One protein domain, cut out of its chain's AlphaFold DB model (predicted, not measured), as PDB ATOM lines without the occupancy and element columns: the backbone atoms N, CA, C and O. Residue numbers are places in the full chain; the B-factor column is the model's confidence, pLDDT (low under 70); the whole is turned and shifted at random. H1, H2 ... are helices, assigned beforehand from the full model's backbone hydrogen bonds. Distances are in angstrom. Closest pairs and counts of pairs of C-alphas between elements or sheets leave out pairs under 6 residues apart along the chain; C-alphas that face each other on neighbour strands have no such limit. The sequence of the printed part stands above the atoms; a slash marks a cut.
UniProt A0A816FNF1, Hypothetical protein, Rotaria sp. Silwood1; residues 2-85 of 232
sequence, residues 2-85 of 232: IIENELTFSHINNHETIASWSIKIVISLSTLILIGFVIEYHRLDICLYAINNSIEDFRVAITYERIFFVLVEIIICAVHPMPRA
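AT A GLANCE: This is residues 2 to 85 of the 232 residues of the protein "Hypothetical protein" of Rotaria sp. Silwood1 (UniProt A0A816FNF1). One long helix, H2, makes the long axis of a rod, and two shorter helices fold back along it: H1 beside residues 20 to 24 of H2, and H3 beside residues 31 to 42. The three helices form two helical hairpins that share H2, and residues 9 to 15 stick out. The printed part has 84 residues with three named helices, in the order H1, H2, H3, and no named strand; its class is all helix. It is extended, with a radius of gyration of the C-alphas of 19.1 A and spans of 62 by 21 by 18 A.

IN THESE COORDINATES: H2, residues 18 to 52, measures 51.3 A from C-alpha 18 at (6.883, 96.696, 314.374) to C-alpha 52 at (33.006, 70.789, 278.670). H3, residues 64 to 78, measures 20.7 A and ends with C-alpha 78 at (9.973, 83.641, 295.300). H1, residues 2 to 10, measures 12.3 A and begins with C-alpha 2 at (8.675, 79.858, 311.907).

HOW THE PARTS SIT: H2 and H3 touch, H2 with residues 31 to 42 alone; the closest C-alphas, those of Ile 35 and Ile 74, are 6.4 A apart. This hairpin has a shallow tilt of 19 degrees, opposite ways. H1 touches H2 at residues 20 to 24 of H2 alone; the closest C-alphas, those of Glu 4 and Ser 20, are 6.1 A apart. This hairpin has a shallow tilt of 21 degrees, opposite ways. H1 and H3 are apart. In H1, H2 and H3 every O i to N i+4 pair is within hydrogen-bond range.

THE WHOLE: The two C-alphas farthest apart, those of Ile 12 and Ser 54, are 62.4 A apart. The link from H2 to H3, 11 residues, is long; that from H1 to H2, 7 residues, is short. The printed part has no cut. The mean pLDDT of the printed part is 85.2, and residues 11 to 16 and 84 to 85 are under 70.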
ATOM      1  N   ILE A   2       9.155  80.551 310.686       85.25
ATOM      2  CA  ILE A   2       8.675  79.858 311.907       85.25
ATOM      3  C   ILE A   2       8.482  80.823 313.087       85.25
ATOM      4  O   ILE A   2       7.416  80.851 313.685       85.25
ATOM      5  N   ILE A   3       9.491  81.656 313.363       85.00
ATOM      6  CA  ILE A   3       9.448  82.653 314.445       85.00
ATOM      7  C   ILE A   3       8.338  83.689 314.227       85.00
ATOM      8  O   ILE A   3       7.706  84.114 315.182       85.00
ATOM      9  N   GLU A   4       8.100  84.095 312.982       83.12
ATOM     10  CA  GLU A   4       7.080  85.093 312.655       83.12
ATOM     11  C   GLU A   4       5.675  84.507 312.812       83.12
ATOM     12  O   GLU A   4       4.863  85.097 313.513       83.12
ATOM     13  N   ASN A   5       5.443  83.289 312.315       80.56
ATOM     14  CA  ASN A   5       4.178  82.584 312.512       80.56
ATOM     15  C   ASN A   5       3.892  82.301 313.995       80.56
ATOM     16  O   ASN A   5       2.769  82.505 314.435       80.56
ATOM     17  N   GLU A   6       4.885  81.897 314.797       81.94
ATOM     18  CA  GLU A   6       4.673  81.707 316.244       81.94
ATOM     19  C   GLU A   6       4.406  83.028 316.981       81.94
ATOM     20  O   GLU A   6       3.630  83.059 317.937       81.94
ATOM     21  N   LEU A   7       4.991  84.139 316.526       77.69
ATOM     22  CA  LEU A   7       4.707  85.464 317.079       77.69
ATOM     23  C   LEU A   7       3.279  85.913 316.726       77.69
ATOM     24  O   LEU A   7       2.580  86.445 317.589       77.69
ATOM     25  N   THR A   8       2.821  85.607 315.510       74.50
ATOM     26  CA  THR A   8       1.434  85.798 315.061       74.50
ATOM     27  C   THR A   8       0.453  84.906 315.830       74.50
ATOM     28  O   THR A   8      -0.641  85.348 316.161       74.50
ATOM     29  N   PHE A   9       0.839  83.678 316.196       74.75
ATOM     30  CA  PHE A   9       0.003  82.781 317.005       74.75
ATOM     31  C   PHE A   9      -0.098  83.192 318.479       74.75
ATOM     32  O   PHE A   9      -1.100  82.898 319.125       74.75
ATOM     33  N   SER A  10       0.931  83.846 319.022       71.81
ATOM     34  CA  SER A  10       0.992  84.252 320.432       71.81
ATOM     35  C   SER A  10       0.209  85.540 320.727       71.81
ATOM     36  O   SER A  10      -0.315  85.718 321.828       71.81
ATOM     37  N   HIS A  11       0.105  86.458 319.760       63.78
ATOM     38  CA  HIS A  11      -0.561  87.742 319.973       63.78
ATOM     39  C   HIS A  11      -2.071  87.658 319.702       63.78
ATOM     40  O   HIS A  11      -2.518  87.632 318.563       63.78
ATOM     41  N   ILE A  12      -2.863  87.679 320.779       54.22
ATOM     42  CA  ILE A  12      -4.341  87.650 320.776       54.22
ATOM     43  C   ILE A  12      -4.974  88.814 319.990       54.22
ATOM     44  O   ILE A  12      -6.096  88.695 319.502       54.22
ATOM     45  N   ASN A  13      -4.244  89.918 319.805       51.00
ATOM     46  CA  ASN A  13      -4.687  91.053 319.004       51.00
ATOM     47  C   ASN A  13      -3.835  91.131 317.731       51.00
ATOM     48  O   ASN A  13      -2.678  91.541 317.794       51.00
ATOM     49  N   ASN A  14      -4.431  90.754 316.593       57.41
ATOM     50  CA  ASN A  14      -3.874  90.675 315.230       57.41
ATOM     51  C   ASN A  14      -3.364  92.015 314.636       57.41
ATOM     52  O   ASN A  14      -3.462  92.247 313.432       57.41
ATOM     53  N   HIS A  15      -2.861  92.937 315.455       55.44
ATOM     54  CA  HIS A  15      -2.207  94.144 314.975       55.44
ATOM     55  C   HIS A  15      -0.768  93.814 314.588       55.44
ATOM     56  O   HIS A  15      -0.002  93.294 315.401       55.44
ATOM     57  N   GLU A  16      -0.395  94.135 313.347       63.16
ATOM     58  CA  GLU A  16       0.992  94.032 312.904       63.16
ATOM     59  C   GLU A  16       1.877  94.900 313.805       63.16
ATOM     60  O   GLU A  16       1.846  96.131 313.767       63.16
ATOM     61  N   THR A  17       2.658  94.248 314.662       73.62
ATOM     62  CA  THR A  17       3.662  94.925 315.476       73.62
ATOM     63  C   THR A  17       4.863  95.281 314.605       73.62
ATOM     64  O   THR A  17       5.176  94.601 313.625       73.62
ATOM     65  N   ILE A  18       5.609  96.312 315.010       78.56
ATOM     66  CA  ILE A  18       6.883  96.696 314.374       78.56
ATOM     67  C   ILE A  18       7.842  95.490 314.284       78.56
ATOM     68  O   ILE A  18       8.602  95.363 313.321       78.56
ATOM     69  N   ALA A  19       7.775  94.571 315.255       80.06
ATOM     70  CA  ALA A  19       8.564  93.344 315.281       80.06
ATOM     71  C   ALA A  19       8.197  92.373 314.144       80.06
ATOM     72  O   ALA A  19       9.093  91.932 313.425       80.06
ATOM     73  N   SER A  20       6.907  92.075 313.937       80.75
ATOM     74  CA  SER A  20       6.464  91.208 312.830       80.75
ATOM     75  C   SER A  20       6.851  91.808 311.473       80.75
ATOM     76  O   SER A  20       7.475  91.138 310.648       80.75
ATOM     77  N   TRP A  21       6.621  93.113 311.293       81.75
ATOM     78  CA  TRP A  21       6.991  93.824 310.068       81.75
ATOM     79  C   TRP A  21       8.499  93.755 309.773       81.75
ATOM     80  O   TRP A  21       8.910  93.439 308.654       81.75
ATOM     81  N   SER A  22       9.338  93.957 310.795       85.62
ATOM     82  CA  SER A  22      10.799  93.862 310.663       85.62
ATOM     83  C   SER A  22      11.249  92.453 310.263       85.62
ATOM     84  O   SER A  22      12.107  92.297 309.393       85.62
ATOM     85  N   ILE A  23      10.648  91.411 310.847       87.44
ATOM     86  CA  ILE A  23      10.966  90.021 310.497       87.44
ATOM     87  C   ILE A  23      10.540  89.713 309.054       87.44
ATOM     88  O   ILE A  23      11.312  89.092 308.321       87.44
ATOM     89  N   LYS A  24       9.368  90.186 308.607       86.38
ATOM     90  CA  LYS A  24       8.908  90.039 307.213       86.38
ATOM     91  C   LYS A  24       9.864  90.714 306.215       86.38
ATOM     92  O   LYS A  24      10.149  90.138 305.165       86.38
ATOM     93  N   ILE A  25      10.446  91.870 306.553       88.94
ATOM     94  CA  ILE A  25      11.485  92.519 305.727       88.94
ATOM     95  C   ILE A  25      12.751  91.673 305.643       88.94
ATOM     96  O   ILE A  25      13.268  91.462 304.547       88.94
ATOM     97  N   VAL A  26      13.243  91.166 306.776       91.44
ATOM     98  CA  VAL A  26      14.438  90.307 306.800       91.44
ATOM     99  C   VAL A  26      14.213  89.050 305.959       91.44
ATOM    100  O   VAL A  26      15.085  88.665 305.179       91.44
ATOM    101  N   ILE A  27      13.023  88.446 306.058       90.06
ATOM    102  CA  ILE A  27      12.623  87.322 305.211       90.06
ATOM    103  C   ILE A  27      12.696  87.739 303.741       90.06
ATOM    104  O   ILE A  27      13.415  87.095 302.981       90.06
ATOM    105  N   SER A  28      12.039  88.830 303.344       91.12
ATOM    106  CA  SER A  28      12.021  89.282 301.949       91.12
ATOM    107  C   SER A  28      13.422  89.572 301.397       91.12
ATOM    108  O   SER A  28      13.789  89.046 300.344       91.12
ATOM    109  N   LEU A  29      14.266  90.279 302.151       92.44
ATOM    110  CA  LEU A  29      15.654  90.547 301.769       92.44
ATOM    111  C   LEU A  29      16.456  89.248 301.595       92.44
ATOM    112  O   LEU A  29      17.155  89.081 300.596       92.44
ATOM    113  N   SER A  30      16.314  88.299 302.526       93.50
ATOM    114  CA  SER A  30      16.978  86.994 302.423       93.50
ATOM    115  C   SER A  30      16.512  86.196 301.200       93.50
ATOM    116  O   SER A  30      17.319  85.513 300.572       93.50
ATOM    117  N   THR A  31      15.235  86.314 300.811       93.06
ATOM    118  CA  THR A  31      14.709  85.642 299.614       93.06
ATOM    119  C   THR A  31      15.274  86.236 298.328       93.06
ATOM    120  O   THR A  31      15.613  85.485 297.419       93.06
ATOM    121  N   LEU A  32      15.454  87.559 298.269       92.81
ATOM    122  CA  LEU A  32      16.049  88.232 297.116       92.81
ATOM    123  C   LEU A  32      17.506  87.796 296.936       92.81
ATOM    124  O   LEU A  32      17.905  87.413 295.836       92.81
ATOM    125  N   ILE A  33      18.277  87.775 298.026       94.62
ATOM    126  CA  ILE A  33      19.663  87.284 298.018       94.62
ATOM    127  C   ILE A  33      19.715  85.823 297.549       94.62
ATOM    128  O   ILE A  33      20.535  85.476 296.698       94.62
ATOM    129  N   LEU A  34      18.812  84.974 298.053       93.25
ATOM    130  CA  LEU A  34      18.717  83.571 297.649       93.25
ATOM    131  C   LEU A  34      18.450  83.419 296.146       93.25
ATOM    132  O   LEU A  34      19.131  82.638 295.487       93.25
ATOM    133  N   ILE A  35      17.496  84.176 295.597       93.81
ATOM    134  CA  ILE A  35      17.189  84.170 294.159       93.81
ATOM    135  C   ILE A  35      18.420  84.596 293.349       93.81
ATOM    136  O   ILE A  35      18.738  83.957 292.348       93.81
ATOM    137  N   GLY A  36      19.156  85.613 293.810       94.69
ATOM    138  CA  GLY A  36      20.425  86.019 293.201       94.69
ATOM    139  C   GLY A  36      21.440  84.874 293.132       94.69
ATOM    140  O   GLY A  36      22.017  84.627 292.074       94.69
ATOM    141  N   PHE A  37      21.605  84.114 294.220       94.50
ATOM    142  CA  PHE A  37      22.483  82.939 294.229       94.50
ATOM    143  C   PHE A  37      21.991  81.799 293.334       94.50
ATOM    144  O   PHE A  37      22.814  81.136 292.707       94.50
ATOM    145  N   VAL A  38      20.679  81.572 293.231       93.81
ATOM    146  CA  VAL A  38      20.115  80.563 292.316       93.81
ATOM    147  C   VAL A  38      20.388  80.935 290.855       93.81
ATOM    148  O   VAL A  38      20.776  80.074 290.066       93.81
ATOM    149  N   ILE A  39      20.249  82.213 290.493       93.75
ATOM    150  CA  ILE A  39      20.565  82.701 289.142       93.75
ATOM    151  C   ILE A  39      22.059  82.530 288.845       93.75
ATOM    152  O   ILE A  39      22.426  82.014 287.789       93.75
ATOM    153  N   GLU A  40      22.922  82.921 289.784       94.31
ATOM    154  CA  GLU A  40      24.371  82.788 289.634       94.31
ATOM    155  C   GLU A  40      24.803  81.319 289.508       94.31
ATOM    156  O   GLU A  40      25.632  80.980 288.666       94.31
ATOM    157  N   TYR A  41      24.179  80.425 290.278       93.12
ATOM    158  CA  TYR A  41      24.390  78.985 290.168       93.12
ATOM    159  C   TYR A  41      24.075  78.462 288.761       93.12
ATOM    160  O   TYR A  41      24.905  77.782 288.159       93.12
ATOM    161  N   HIS A  42      22.913  78.816 288.202       93.25
ATOM    162  CA  HIS A  42      22.534  78.385 286.850       93.25
ATOM    163  C   HIS A  42      23.424  78.999 285.768       93.25
ATOM    164  O   HIS A  42      23.724  78.345 284.771       93.25
ATOM    165  N   ARG A  43      23.928  80.222 285.976       92.25
ATOM    166  CA  ARG A  43      24.932  80.829 285.094       92.25
ATOM    167  C   ARG A  43      26.226  80.012 285.068       92.25
ATOM    168  O   ARG A  43      26.770  79.763 283.992       92.25
ATOM    169  N   LEU A  44      26.706  79.585 286.237       92.44
ATOM    170  CA  LEU A  44      27.902  78.750 286.360       92.44
ATOM    171  C   LEU A  44      27.694  77.354 285.761       92.44
ATOM    172  O   LEU A  44      28.601  76.860 285.096       92.44
ATOM    173  N   ASP A  45      26.514  76.747 285.927       91.19
ATOM    174  CA  ASP A  45      26.196  75.441 285.326       91.19
ATOM    175  C   ASP A  45      26.235  75.492 283.790       91.19
ATOM    176  O   ASP A  45      26.872  74.654 283.149       91.19
ATOM    177  N   ILE A  46      25.635  76.525 283.187       91.81
ATOM    178  CA  ILE A  46      25.649  76.724 281.727       91.81
ATOM    179  C   ILE A  46      27.075  76.984 281.225       91.81
ATOM    180  O   ILE A  46      27.475  76.437 280.198       91.81
ATOM    181  N   CYS A  47      27.863  77.777 281.957       91.19
ATOM    182  CA  CYS A  47      29.266  78.034 281.626       91.19
ATOM    183  C   CYS A  47      30.103  76.745 281.669       91.19
ATOM    184  O   CYS A  47      30.843  76.445 280.733       91.19
ATOM    185  N   LEU A  48      29.931  75.934 282.716       90.00
ATOM    186  CA  LEU A  48      30.612  74.648 282.864       90.00
ATOM    187  C   LEU A  48      30.220  73.681 281.740       90.00
ATOM    188  O   LEU A  48      31.078  72.983 281.195       90.00
ATOM    189  N   TYR A  49      28.946  73.661 281.349       89.81
ATOM    190  CA  TYR A  49      28.478  72.871 280.212       89.81
ATOM    191  C   TYR A  49      29.093  73.334 278.883       89.81
ATOM    192  O   TYR A  49      29.509  72.491 278.086       89.81
ATOM    193  N   ALA A  50      29.187  74.646 278.647       91.81
ATOM    194  CA  ALA A  50      29.795  75.197 277.437       91.81
ATOM    195  C   ALA A  50      31.287  74.839 277.339       91.81
ATOM    196  O   ALA A  50      31.732  74.369 276.293       91.81
ATOM    197  N   ILE A  51      32.032  74.964 278.445       91.25
ATOM    198  CA  ILE A  51      33.459  74.612 278.515       91.25
ATOM    199  C   ILE A  51      33.674  73.116 278.253       91.25
ATOM    200  O   ILE A  51      34.548  72.754 277.470       91.25
ATOM    201  N   ASN A  52      32.863  72.238 278.854       89.06
ATOM    202  CA  ASN A  52      33.006  70.789 278.670       89.06
ATOM    203  C   ASN A  52      32.724  70.315 277.236       89.06
ATOM    204  O   ASN A  52      33.212  69.258 276.846       89.06
ATOM    205  N   ASN A  53      31.932  71.069 276.469       90.19
ATOM    206  CA  ASN A  53      31.582  70.744 275.084       90.19
ATOM    207  C   ASN A  53      32.310  71.627 274.057       90.19
ATOM    208  O   ASN A  53      31.988  71.556 272.873       90.19
ATOM    209  N   SER A  54      33.265  72.457 274.492       92.38
ATOM    210  CA  SER A  54      34.003  73.392 273.630       92.38
ATOM    211  C   SER A  54      33.089  74.301 272.792       92.38
ATOM    212  O   SER A  54      33.362  74.568 271.624       92.38
ATOM    213  N   ILE A  55      31.978  74.754 273.377       92.25
ATOM    214  CA  ILE A  55      31.022  75.649 272.719       92.25
ATOM    215  C   ILE A  55      31.486  77.091 272.945       92.25
ATOM    216  O   ILE A  55      31.511  77.558 274.083       92.25
ATOM    217  N   GLU A  56      31.827  77.799 271.868       85.44
ATOM    218  CA  GLU A  56      32.282  79.199 271.929       85.44
ATOM    219  C   GLU A  56      31.147  80.157 272.335       85.44
ATOM    220  O   GLU A  56      31.341  81.055 273.156       85.44
ATOM    221  N   ASP A  57      29.930  79.909 271.838       87.06
ATOM    222  CA  ASP A  57      28.740  80.702 272.146       87.06
ATOM    223  C   ASP A  57      27.870  80.047 273.227       87.06
ATOM    224  O   ASP A  57      27.076  79.140 272.961       87.06
ATOM    225  N   PHE A  58      27.910  80.583 274.451       80.94
ATOM    226  CA  PHE A  58      27.089  80.091 275.572       80.94
ATOM    227  C   PHE A  58      25.577  80.099 275.279       80.94
ATOM    228  O   PHE A  58      24.818  79.365 275.905       80.94
ATOM    229  N   ARG A  59      25.118  80.922 274.327       83.94
ATOM    230  CA  ARG A  59      23.708  80.998 273.918       83.94
ATOM    231  C   ARG A  59      23.204  79.684 273.327       83.94
ATOM    232  O   ARG A  59      22.043  79.353 273.520       83.94
ATOM    233  N   VAL A  60      24.075  78.929 272.658       85.94
ATOM    234  CA  VAL A  60      23.742  77.622 272.072       85.94
ATOM    235  C   VAL A  60      23.535  76.566 273.163       85.94
ATOM    236  O   VAL A  60      22.751  75.638 272.990       85.94
ATOM    237  N   ALA A  61      24.174  76.734 274.325       85.12
ATOM    238  CA  ALA A  61      23.996  75.855 275.480       85.12
ATOM    239  C   ALA A  61      22.661  76.068 276.226       85.12
ATOM    240  O   ALA A  61      22.305  75.265 277.092       85.12
ATOM    241  N   ILE A  62      21.915  77.136 275.918       88.44
ATOM    242  CA  ILE A  62      20.648  77.457 276.577       88.44
ATOM    243  C   ILE A  62      19.497  76.744 275.856       88.44
ATOM    244  O   ILE A  62      19.113  77.118 274.750       88.44
ATOM    245  N   THR A  63      18.902  75.743 276.508       91.25
ATOM    246  CA  THR A  63      17.717  75.027 276.009       91.25
ATOM    247  C   THR A  63      16.433  75.501 276.697       91.25
ATOM    248  O   THR A  63      16.450  75.923 277.857       91.25
ATOM    249  N   TYR A  64      15.291  75.399 276.006       90.62
ATOM    250  CA  TYR A  64      13.984  75.779 276.562       90.62
ATOM    251  C   TYR A  64      13.604  74.963 277.803       90.62
ATOM    252  O   TYR A  64      13.064  75.518 278.756       90.62
ATOM    253  N   GLU A  65      13.939  73.670 277.828       91.12
ATOM    254  CA  GLU A  65      13.699  72.802 278.987       91.12
ATOM    255  C   GLU A  65      14.464  73.287 280.223       91.12
ATOM    256  O   GLU A  65      13.887  73.398 281.304       91.12
ATOM    257  N   ARG A  66      15.744  73.659 280.067       89.38
ATOM    258  CA  ARG A  66      16.545  74.213 281.169       89.38
ATOM    259  C   ARG A  66      15.942  75.513 281.685       89.38
ATOM    260  O   ARG A  66      15.766  75.646 282.891       89.38
ATOM    261  N   ILE A  67      15.576  76.441 280.795       90.75
ATOM    262  CA  ILE A  67      14.935  77.703 281.198       90.75
ATOM    263  C   ILE A  67      13.640  77.432 281.971       90.75
ATOM    264  O   ILE A  67      13.406  78.063 282.998       90.75
ATOM    265  N   PHE A  68      12.817  76.486 281.515       93.38
ATOM    266  CA  PHE A  68      11.575  76.136 282.195       93.38
ATOM    267  C   PHE A  68      11.823  75.672 283.638       93.38
ATOM    268  O   PHE A  68      11.199  76.196 284.562       93.38
ATOM    269  N   PHE A  69      12.780  74.764 283.860       91.50
ATOM    270  CA  PHE A  69      13.125  74.320 285.214       91.50
ATOM    271  C   PHE A  69      13.703  75.449 286.078       91.50
ATOM    272  O   PHE A  69      13.344  75.549 287.250       91.50
ATOM    273  N   VAL A  70      14.527  76.337 285.507       92.31
ATOM    274  CA  VAL A  70      15.043  77.528 286.206       92.31
ATOM    275  C   VAL A  70      13.902  78.456 286.630       92.31
ATOM    276  O   VAL A  70      13.890  78.937 287.760       92.31
ATOM    277  N   LEU A  71      12.917  78.690 285.759       93.12
ATOM    278  CA  LEU A  71      11.760  79.531 286.074       93.12
ATOM    279  C   LEU A  71      10.910  78.932 287.195       93.12
ATOM    280  O   LEU A  71      10.554  79.646 288.130       93.12
ATOM    281  N   VAL A  72      10.624  77.629 287.136       92.25
ATOM    282  CA  VAL A  72       9.913  76.921 288.212       92.25
ATOM    283  C   VAL A  72      10.671  77.052 289.532       92.25
ATOM    284  O   VAL A  72      10.072  77.346 290.566       92.25
ATOM    285  N   GLU A  73      11.994  76.903 289.497       92.88
ATOM    286  CA  GLU A  73      12.847  77.030 290.674       92.88
ATOM    287  C   GLU A  73      12.793  78.439 291.290       92.88
ATOM    288  O   GLU A  73      12.634  78.592 292.505       92.88
ATOM    289  N   ILE A  74      12.866  79.473 290.448       92.06
ATOM    290  CA  ILE A  74      12.747  80.871 290.873       92.06
ATOM    291  C   ILE A  74      11.363  81.133 291.469       92.06
ATOM    292  O   ILE A  74      11.285  81.764 292.519       92.06
ATOM    293  N   ILE A  75      10.285  80.629 290.859       91.12
ATOM    294  CA  ILE A  75       8.918  80.785 291.380       91.12
ATOM    295  C   ILE A  75       8.815  80.171 292.778       91.12
ATOM    296  O   ILE A  75       8.368  80.841 293.706       91.12
ATOM    297  N   ILE A  76       9.299  78.941 292.962       90.06
ATOM    298  CA  ILE A  76       9.322  78.261 294.266       90.06
ATOM    299  C   ILE A  76      10.105  79.078 295.308       90.06
ATOM    300  O   ILE A  76       9.661  79.243 296.446       90.06
ATOM    301  N   CYS A  77      11.260  79.628 294.926       88.31
ATOM    302  CA  CYS A  77      12.080  80.459 295.808       88.31
ATOM    303  C   CYS A  77      11.490  81.854 296.060       88.31
ATOM    304  O   CYS A  77      11.815  82.474 297.072       88.31
ATOM    305  N   ALA A  78      10.624  82.345 295.176       87.81
ATOM    306  CA  ALA A  78       9.973  83.641 295.300       87.81
ATOM    307  C   ALA A  78       8.766  83.607 296.242       87.81
ATOM    308  O   ALA A  78       8.454  84.633 296.841       87.81
ATOM    309  N   VAL A  79       8.119  82.453 296.447       87.38
ATOM    310  CA  VAL A  79       6.981  82.342 297.375       87.38
ATOM    311  C   VAL A  79       7.449  82.569 298.818       87.38
ATOM    312  O   VAL A  79       8.161  81.741 299.392       87.38
ATOM    313  N   HIS A  80       7.084  83.717 299.393       86.50
ATOM    314  CA  HIS A  80       7.269  84.088 300.799       86.50
ATOM    315  C   HIS A  80       6.183  85.080 301.237       86.50
ATOM    316  O   HIS A  80       5.681  85.816 300.384       86.50
ATOM    317  N   PRO A  81       5.835  85.151 302.536       79.94
ATOM    318  CA  PRO A  81       4.988  86.223 303.043       79.94
ATOM    319  C   PRO A  81       5.731  87.555 302.879       79.94
ATOM    320  O   PRO A  81       6.791  87.779 303.473       79.94
ATOM    321  N   MET A  82       5.209  88.419 302.008       79.06
ATOM    322  CA  MET A  82       5.789  89.729 301.722       79.06
ATOM    323  C   MET A  82       5.262  90.754 302.738       79.06
ATOM    324  O   MET A  82       4.055  90.777 302.987       79.06
ATOM    325  N   PRO A  83       6.114  91.628 303.313       73.50
ATOM    326  CA  PRO A  83       5.650  92.702 304.189       73.50
ATOM    327  C   PRO A  83       4.686  93.616 303.420       73.50
ATOM    328  O   PRO A  83       5.074  94.241 302.431       73.50
ATOM    329  N   ARG A  84       3.423  93.693 303.853       62.94
ATOM    330  CA  ARG A  84       2.374  94.445 303.155       62.94
ATOM    331  C   ARG A  84       1.946  95.659 303.985       62.94
ATOM    332  O   ARG A  84       1.173  95.525 304.918       62.94
ATOM    333  N   ALA A  85       2.409  96.835 303.550       57.47
ATOM    334  CA  ALA A  85       2.194  98.168 304.140       57.47
ATOM    335  C   ALA A  85       2.723  98.348 305.581       57.47
ATOM    336  O   ALA A  85       2.936  97.397 306.320       57.47
TER     337      ALA A  85